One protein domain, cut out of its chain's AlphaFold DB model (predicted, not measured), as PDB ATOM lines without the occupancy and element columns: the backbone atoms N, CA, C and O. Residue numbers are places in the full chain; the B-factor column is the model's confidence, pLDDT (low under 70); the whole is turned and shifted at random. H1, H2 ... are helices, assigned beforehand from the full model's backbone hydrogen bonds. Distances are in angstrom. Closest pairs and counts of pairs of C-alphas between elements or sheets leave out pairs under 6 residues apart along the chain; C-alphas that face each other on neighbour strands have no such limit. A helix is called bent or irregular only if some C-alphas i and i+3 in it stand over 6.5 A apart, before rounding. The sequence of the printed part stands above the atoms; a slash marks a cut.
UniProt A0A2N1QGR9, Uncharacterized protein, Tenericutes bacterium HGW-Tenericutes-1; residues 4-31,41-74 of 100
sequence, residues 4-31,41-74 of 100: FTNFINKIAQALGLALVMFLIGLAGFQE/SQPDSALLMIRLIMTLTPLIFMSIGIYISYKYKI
ATOM      1  N   PHE A   4       4.358  99.381  86.267       92.88
ATOM      2  CA  PHE A   4       5.793  99.115  86.128       92.88
ATOM      3  C   PHE A   4       6.454  98.722  87.459       92.88
ATOM      4  O   PHE A   4       7.167  97.729  87.522       92.88
ATOM      5  N   THR A   5       6.161  99.432  88.551       94.62
ATOM      6  CA  THR A   5       6.685  99.095  89.885       94.62
ATOM      7  C   THR A   5       6.251  97.697  90.327       94.62
ATOM      8  O   THR A   5       7.073  96.923  90.811       94.62
ATOM      9  N   ASN A   6       4.987  97.326  90.099       95.44
ATOM     10  CA  ASN A   6       4.499  95.981  90.406       95.44
ATOM     11  C   ASN A   6       5.178  94.908  89.551       95.44
ATOM     12  O   ASN A   6       5.474  93.825  90.054       95.44
ATOM     13  N   PHE A   7       5.444  95.202  88.278       96.06
ATOM     14  CA  PHE A   7       6.184  94.306  87.394       96.06
ATOM     15  C   PHE A   7       7.613  94.063  87.899       96.06
ATOM     16  O   PHE A   7       8.007  92.910  88.075       96.06
ATOM     17  N   ILE A   8       8.347  95.131  88.224       96.19
ATOM     18  CA  ILE A   8       9.704  95.033  88.779       96.19
ATOM     19  C   ILE A   8       9.706  94.248  90.094       96.19
ATOM     20  O   ILE A   8      10.526  93.347  90.265       96.19
ATOM     21  N   ASN A   9       8.752  94.515  90.990       95.44
ATOM     22  CA  ASN A   9       8.645  93.797  92.262       95.44
ATOM     23  C   ASN A   9       8.416  92.291  92.065       95.44
ATOM     24  O   ASN A   9       9.039  91.486  92.754       95.44
ATOM     25  N   LYS A  10       7.566  91.896  91.109       96.06
ATOM     26  CA  LYS A  10       7.329  90.477  90.803       96.06
ATOM     27  C   LYS A  10       8.576  89.789  90.257       96.06
ATOM     28  O   LYS A  10       8.878  88.678  90.681       96.06
ATOM     29  N   ILE A  11       9.309  90.448  89.361       97.19
ATOM     30  CA  ILE A  11      10.567  89.907  88.831       97.19
ATOM     31  C   ILE A  11      11.589  89.751  89.953       97.19
ATOM     32  O   ILE A  11      12.175  88.682  90.092       97.19
ATOM     33  N   ALA A  12      11.768  90.778  90.785       95.88
ATOM     34  CA  ALA A  12      12.713  90.732  91.895       95.88
ATOM     35  C   ALA A  12      12.397  89.583  92.870       95.88
ATOM     36  O   ALA A  12      13.298  88.845  93.262       95.88
ATOM     37  N   GLN A  13      11.119  89.384  93.211       96.25
ATOM     38  CA  GLN A  13      10.687  88.280  94.073       96.25
ATOM     39  C   GLN A  13      10.913  86.912  93.424       96.25
ATOM     40  O   GLN A  13      11.430  86.010  94.081       96.25
ATOM     41  N   ALA A  14      10.571  86.757  92.143       97.62
ATOM     42  CA  ALA A  14      10.774  85.505  91.420       97.62
ATOM     43  C   ALA A  14      12.263  85.142  91.327       97.62
ATOM     44  O   ALA A  14      12.628  83.998  91.585       97.62
ATOM     45  N   LEU A  15      13.125  86.119  91.027       97.56
ATOM     46  CA  LEU A  15      14.577  85.929  90.999       97.56
ATOM     47  C   LEU A  15      15.127  85.571  92.382       97.56
ATOM     48  O   LEU A  15      15.936  84.652  92.493       97.56
ATOM     49  N   GLY A  16      14.664  86.251  93.434       95.19
ATOM     50  CA  GLY A  16      15.049  85.942  94.810       95.19
ATOM     51  C   GLY A  16      14.677  84.513  95.206       95.19
ATOM     52  O   GLY A  16      15.518  83.776  95.717       95.19
ATOM     53  N   LEU A  17      13.445  84.089  94.909       96.00
ATOM     54  CA  LEU A  17      12.986  82.730  95.193       96.00
ATOM     55  C   LEU A  17      13.754  81.684  94.376       96.00
ATOM     56  O   LEU A  17      14.213  80.694  94.939       96.00
ATOM     57  N   ALA A  18      13.930  81.913  93.072       97.19
ATOM     58  CA  ALA A  18      14.661  81.004  92.193       97.19
ATOM     59  C   ALA A  18      16.109  80.808  92.662       97.19
ATOM     60  O   ALA A  18      16.596  79.678  92.693       97.19
ATOM     61  N   LEU A  19      16.775  81.885  93.089       97.00
ATOM     62  CA  LEU A  19      18.124  81.818  93.640       97.00
ATOM     63  C   LEU A  19      18.171  80.980  94.924       97.00
ATOM     64  O   LEU A  19      19.043  80.126  95.059       97.00
ATOM     65  N   VAL A  20      17.231  81.184  95.851       95.94
ATOM     66  CA  VAL A  20      17.170  80.400  97.097       95.94
ATOM     67  C   VAL A  20      16.953  78.917  96.801       95.94
ATOM     68  O   VAL A  20      17.697  78.090  97.323       95.94
ATOM     69  N   MET A  21      15.992  78.587  95.933       95.31
ATOM     70  CA  MET A  21      15.704  77.202  95.535       95.31
ATOM     71  C   MET A  21      16.914  76.538  94.867       95.31
ATOM     72  O   MET A  21      17.253  75.400  95.183       95.31
ATOM     73  N   PHE A  22      17.613  77.269  93.998       96.56
ATOM     74  CA  PHE A  22      18.843  76.795  93.371       96.56
ATOM     75  C   PHE A  22      19.932  76.481  94.410       96.56
ATOM     76  O   PHE A  22      20.517  75.399  94.382       96.56
ATOM     77  N   LEU A  23      20.170  77.382  95.368       96.75
ATOM     78  CA  LEU A  23      21.204  77.206  96.395       96.75
ATOM     79  C   LEU A  23      20.920  76.029  97.336       96.75
ATOM     80  O   LEU A  23      21.832  75.260  97.644       96.75
ATOM     81  N   ILE A  24      19.675  75.858  97.788       95.94
ATOM     82  CA  ILE A  24      19.323  74.710  98.641       95.94
ATOM     83  C   ILE A  24      19.357  73.397  97.847       95.94
ATOM     84  O   ILE A  24      19.782  72.379  98.390       95.94
ATOM     85  N   GLY A  25      19.008  73.423  96.556       94.94
ATOM     86  CA  GLY A  25      19.150  72.278  95.655       94.94
ATOM     87  C   GLY A  25      20.605  71.822  95.526       94.94
ATOM     88  O   GLY A  25      20.890  70.635  95.678       94.94
ATOM     89  N   LEU A  26      21.548  72.762  95.372       96.06
ATOM     90  CA  LEU A  26      22.990  72.462  95.394       96.06
ATOM     91  C   LEU A  26      23.454  71.858  96.727       96.06
ATOM     92  O   LEU A  26      24.405  71.080  96.755       96.06
ATOM     93  N   ALA A  27      22.785  72.194  97.830       96.00
ATOM     94  CA  ALA A  27      23.066  71.640  99.150       96.00
ATOM     95  C   ALA A  27      22.402  70.269  99.401       96.00
ATOM     96  O   ALA A  27      22.512  69.737 100.510       96.00
ATOM     97  N   GLY A  28      21.733  69.688  98.399       94.06
ATOM     98  CA  GLY A  28      21.086  68.378  98.486       94.06
ATOM     99  C   GLY A  28      19.687  68.414  99.100       94.06
ATOM    100  O   GLY A  28      19.249  67.412  99.660       94.06
ATOM    101  N   PHE A  29      18.994  69.554  99.040       94.62
ATOM    102  CA  PHE A  29      17.611  69.657  99.500       94.62
ATOM    103  C   PHE A  29      16.716  68.629  98.796       94.62
ATOM    104  O   PHE A  29      16.722  68.533  97.568       94.62
ATOM    105  N   GLN A  30      15.941  67.871  99.574       91.94
ATOM    106  CA  GLN A  30      15.015  66.879  99.039       91.94
ATOM    107  C   GLN A  30      13.610  67.471  98.954       91.94
ATOM    108  O   GLN A  30      13.036  67.899  99.957       91.94
ATOM    109  N   GLU A  31      13.055  67.488  97.747       88.62
ATOM    110  CA  GLU A  31      11.686  67.932  97.518       88.62
ATOM    111  C   GLU A  31      10.694  66.851  97.936       88.62
ATOM    112  O   GLU A  31      10.881  65.667  97.658       88.62
ATOM    113  N   SER A  41      13.284  64.014 107.468       88.56
ATOM    114  CA  SER A  41      14.553  64.693 107.738       88.56
ATOM    115  C   SER A  41      15.196  65.185 106.449       88.56
ATOM    116  O   SER A  41      15.366  64.407 105.515       88.56
ATOM    117  N   GLN A  42      15.591  66.457 106.429       92.50
ATOM    118  CA  GLN A  42      16.435  67.012 105.374       92.50
ATOM    119  C   GLN A  42      17.914  66.740 105.674       92.50
ATOM    120  O   GLN A  42      18.279  66.678 106.850       92.50
ATOM    121  N   PRO A  43      18.781  66.627 104.654       93.81
ATOM    122  CA  PRO A  43      20.222  66.521 104.861       93.81
ATOM    123  C   PRO A  43      20.795  67.704 105.653       93.81
ATOM    124  O   PRO A  43      20.369  68.851 105.478       93.81
ATOM    125  N   ASP A  44      21.815  67.447 106.475       95.69
ATOM    126  CA  ASP A  44      22.450  68.471 107.318       95.69
ATOM    127  C   ASP A  44      23.026  69.638 106.502       95.69
ATOM    128  O   ASP A  44      22.941  70.797 106.913       95.69
ATOM    129  N   SER A  45      23.557  69.352 105.310       96.12
ATOM    130  CA  SER A  45      24.050  70.358 104.362       96.12
ATOM    131  C   SER A  45      22.949  71.319 103.908       96.12
ATOM    132  O   SER A  45      23.166  72.532 103.870       96.12
ATOM    133  N   ALA A  46      21.751  70.805 103.619       95.50
ATOM    134  CA  ALA A  46      20.602  71.611 103.220       95.50
ATOM    135  C   ALA A  46      20.093  72.468 104.388       95.50
ATOM    136  O   ALA A  46      19.820  73.658 104.215       95.50
ATOM    137  N   LEU A  47      20.038  71.901 105.597       95.50
ATOM    138  CA  LEU A  47      19.675  72.645 106.807       95.50
ATOM    139  C   LEU A  47      20.673  73.772 107.107       95.50
ATOM    140  O   LEU A  47      20.262  74.881 107.461       95.50
ATOM    141  N   LEU A  48      21.973  73.517 106.940       96.69
ATOM    142  CA  LEU A  48      23.014  74.530 107.091       96.69
ATOM    143  C   LEU A  48      22.867  75.644 106.049       96.69
ATOM    144  O   LEU A  48      22.911  76.818 106.416       96.69
ATOM    145  N   MET A  49      22.616  75.298 104.783       97.25
ATOM    146  CA  MET A  49      22.376  76.276 103.717       97.25
ATOM    147  C   MET A  49      21.177  77.180 104.037       97.25
ATOM    148  O   MET A  49      21.290  78.403 103.966       97.25
ATOM    149  N   ILE A  50      20.050  76.602 104.466       95.69
ATOM    150  CA  ILE A  50      18.855  77.367 104.857       95.69
ATOM    151  C   ILE A  50      19.178  78.331 106.004       95.69
ATOM    152  O   ILE A  50      18.789  79.499 105.950       95.69
ATOM    153  N   ARG A  51      19.911  77.871 107.028       96.50
ATOM    154  CA  ARG A  51      20.320  78.724 108.155       96.50
ATOM    155  C   ARG A  51      21.180  79.891 107.688       96.50
ATOM    156  O   ARG A  51      20.892  81.021 108.068       96.50
ATOM    157  N   LEU A  52      22.173  79.633 106.835       97.50
ATOM    158  CA  LEU A  52      23.030  80.677 106.274       97.50
ATOM    159  C   LEU A  52      22.219  81.707 105.487       97.50
ATOM    160  O   LEU A  52      22.397  82.903 105.701       97.50
ATOM    161  N   ILE A  53      21.299  81.265 104.627       96.88
ATOM    162  CA  ILE A  53      20.432  82.163 103.855       96.88
ATOM    163  C   ILE A  53      19.580  83.020 104.798       96.88
ATOM    164  O   ILE A  53      19.558  84.242 104.649       96.88
ATOM    165  N   MET A  54      18.928  82.409 105.790       95.81
ATOM    166  CA  MET A  54      18.076  83.111 106.756       95.81
ATOM    167  C   MET A  54      18.849  84.115 107.621       95.81
ATOM    168  O   MET A  54      18.288  85.146 107.985       95.81
ATOM    169  N   THR A  55      20.121  83.858 107.943       97.06
ATOM    170  CA  THR A  55      20.929  84.775 108.765       97.06
ATOM    171  C   THR A  55      21.647  85.842 107.946       97.06
ATOM    172  O   THR A  55      21.677  87.008 108.337       97.06
ATOM    173  N   LEU A  56      22.235  85.473 106.805       96.50
ATOM    174  CA  LEU A  56      23.069  86.373 106.008       96.50
ATOM    175  C   LEU A  56      22.231  87.316 105.148       96.50
ATOM    176  O   LEU A  56      22.601  88.477 104.998       96.50
ATOM    177  N   THR A  57      21.096  86.856 104.617       95.62
ATOM    178  CA  THR A  57      20.272  87.675 103.715       95.62
ATOM    179  C   THR A  57      19.766  88.950 104.401       95.62
ATOM    180  O   THR A  57      20.023  90.036 103.872       95.62
ATOM    181  N   PRO A  58      19.130  88.890 105.593       95.75
ATOM    182  CA  PRO A  58      18.721  90.102 106.298       95.75
ATOM    183  C   PRO A  58      19.919  90.970 106.680       95.75
ATOM    184  O   PRO A  58      19.854  92.186 106.539       95.75
ATOM    185  N   LEU A  59      21.032  90.361 107.103       97.31
ATOM    186  CA  LEU A  59      22.233  91.087 107.516       97.31
ATOM    187  C   LEU A  59      22.828  91.907 106.363       97.31
ATOM    188  O   LEU A  59      23.161  93.079 106.553       97.31
ATOM    189  N   ILE A  60      22.912  91.333 105.162       97.12
ATOM    190  CA  ILE A  60      23.398  92.026 103.963       97.12
ATOM    191  C   ILE A  60      22.453  93.175 103.596       97.12
ATOM    192  O   ILE A  60      22.908  94.309 103.435       97.12
ATOM    193  N   PHE A  61      21.141  92.927 103.520       96.00
ATOM    194  CA  PHE A  61      20.174  93.976 103.176       96.00
ATOM    195  C   PHE A  61      20.134  95.106 104.208       96.00
ATOM    196  O   PHE A  61      20.095  96.279 103.831       96.00
ATOM    197  N   MET A  62      20.207  94.779 105.499       97.00
ATOM    198  CA  MET A  62      20.304  95.774 106.564       97.00
ATOM    199  C   MET A  62      21.589  96.588 106.448       97.00
ATOM    200  O   MET A  62      21.535  97.808 106.553       97.00
ATOM    201  N   SER A  63      22.726  95.946 106.177       97.56
ATOM    202  CA  SER A  63      24.006  96.642 106.001       97.56
ATOM    203  C   SER A  63      23.951  97.641 104.843       97.56
ATOM    204  O   SER A  63      24.394  98.780 104.988       97.56
ATOM    205  N   ILE A  64      23.335  97.255 103.720       97.00
ATOM    206  CA  ILE A  64      23.103  98.149 102.576       97.00
ATOM    207  C   ILE A  64      22.186  99.311 102.977       97.00
ATOM    208  O   ILE A  64      22.504 100.468 102.701       97.00
ATOM    209  N   GLY A  65      21.073  99.026 103.660       94.88
ATOM    210  CA  GLY A  65      20.131 100.050 104.118       94.88
ATOM    211  C   GLY A  65      20.778 101.058 105.070       94.88
ATOM    212  O   GLY A  65      20.601 102.266 104.909       94.88
ATOM    213  N   ILE A  66      21.592 100.572 106.005       95.81
ATOM    214  CA  ILE A  66      22.371 101.388 106.937       95.81
ATOM    215  C   ILE A  66      23.371 102.263 106.174       95.81
ATOM    216  O   ILE A  66      23.418 103.472 106.396       95.81
ATOM    217  N   TYR A  67      24.133 101.693 105.239       96.12
ATOM    218  CA  TYR A  67      25.095 102.445 104.431       96.12
ATOM    219  C   TYR A  67      24.430 103.571 103.627       96.12
ATOM    220  O   TYR A  67      24.891 104.715 103.658       96.12
ATOM    221  N   ILE A  68      23.315 103.274 102.953       94.19
ATOM    222  CA  ILE A  68      22.535 104.274 102.213       94.19
ATOM    223  C   ILE A  68      22.017 105.350 103.171       94.19
ATOM    224  O   ILE A  68      22.140 106.537 102.874       94.19
ATOM    225  N   SER A  69      21.490 104.955 104.332       92.62
ATOM    226  CA  SER A  69      20.977 105.884 105.343       92.62
ATOM    227  C   SER A  69      22.056 106.844 105.857       92.62
ATOM    228  O   SER A  69      21.803 108.044 105.978       92.62
ATOM    229  N   TYR A  70      23.276 106.350 106.088       91.44
ATOM    230  CA  TYR A  70      24.405 107.193 106.481       91.44
ATOM    231  C   TYR A  70      24.848 108.137 105.359       91.44
ATOM    232  O   TYR A  70      25.096 109.315 105.621       91.44
ATOM    233  N   LYS A  71      24.933 107.648 104.114       90.00
ATOM    234  CA  LYS A  71      25.399 108.445 102.967       90.00
ATOM    235  C   LYS A  71      24.398 109.526 102.549       90.00
ATOM    236  O   LYS A  71      24.803 110.641 102.236       90.00
ATOM    237  N   TYR A  72      23.105 109.214 102.562       86.25
ATOM    238  CA  TYR A  72      22.018 110.107 102.148       86.25
ATOM    239  C   TYR A  72      21.225 110.615 103.354       86.25
ATOM    240  O   TYR A  72      19.993 110.578 103.372       86.25
ATOM    241  N   LYS A  73      21.934 111.075 104.390       83.31
ATOM    242  CA  LYS A  73      21.308 111.558 105.621       83.31
ATOM    243  C   LYS A  73      20.348 112.712 105.322       83.31
ATOM    244  O   LYS A  73      20.750 113.790 104.878       83.31
ATOM    245  N   ILE A  74      19.068 112.493 105.605       77.94
ATOM    246  CA  ILE A  74      18.016 113.488 105.416       77.94
ATOM    247  C   ILE A  74      18.089 114.495 106.572       77.94
ATOM    248  O   ILE A  74      17.518 114.299 107.642       77.94
TER     249      ILE A  74
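Overview. This is residues 4 to 31 and 41 to 74 of the 100 residues of an uncharacterized protein of Tenericutes bacterium HGW-Tenericutes-1 (UniProt A0A2N1QGR9). Two long helices make an open V, H1 and H2 meeting where H1 ends and H2 begins, and their other ends stick out free. The printed part has 62 residues, with H1 then H2 along the chain and no named strand; the class is all helix. It is only just loose, close to extended, with a radius of gyration of the C-alphas of 15.4 A, and flat, spanning 49 by 28 by 14 A.

Along the chain. H1, residues 4 to 26, begins at C-alpha 4 (5.793, 99.115, 86.128) and measures 33.0 A from first to last C-alpha. H2, residues 44 to 71, measures 40.3 A and ends at C-alpha 71 (25.399, 108.445, 102.967). H2 is neither bent nor irregular, but only just: C-alphas 55 and 58 are 6.3 A apart.

Arrangement. H1 touches H2 with residues 20 to 25 alone, and H2 touches H1 with residues 46 to 53 alone. Their closest C-alphas, those of Ile 24 and Ala 46, are 5.7 A apart. They run opposite ways at a steep tilt of 37 degrees, only just past shallow. Every O i to N i+4 pair is within hydrogen-bond range in H1, and 22 of 24 in H2.

Size, cuts and confidence. The two C-alphas farthest apart, those of Ser 41 and Ile 74, are 49.0 A apart. Residues 32 to 40, in the link from H1 to H2, are not printed; C-alphas 31 and 41 stand 11.1 A apart across the cut. Mean pLDDT of the printed part is 94.8, and no printed residue is under 70.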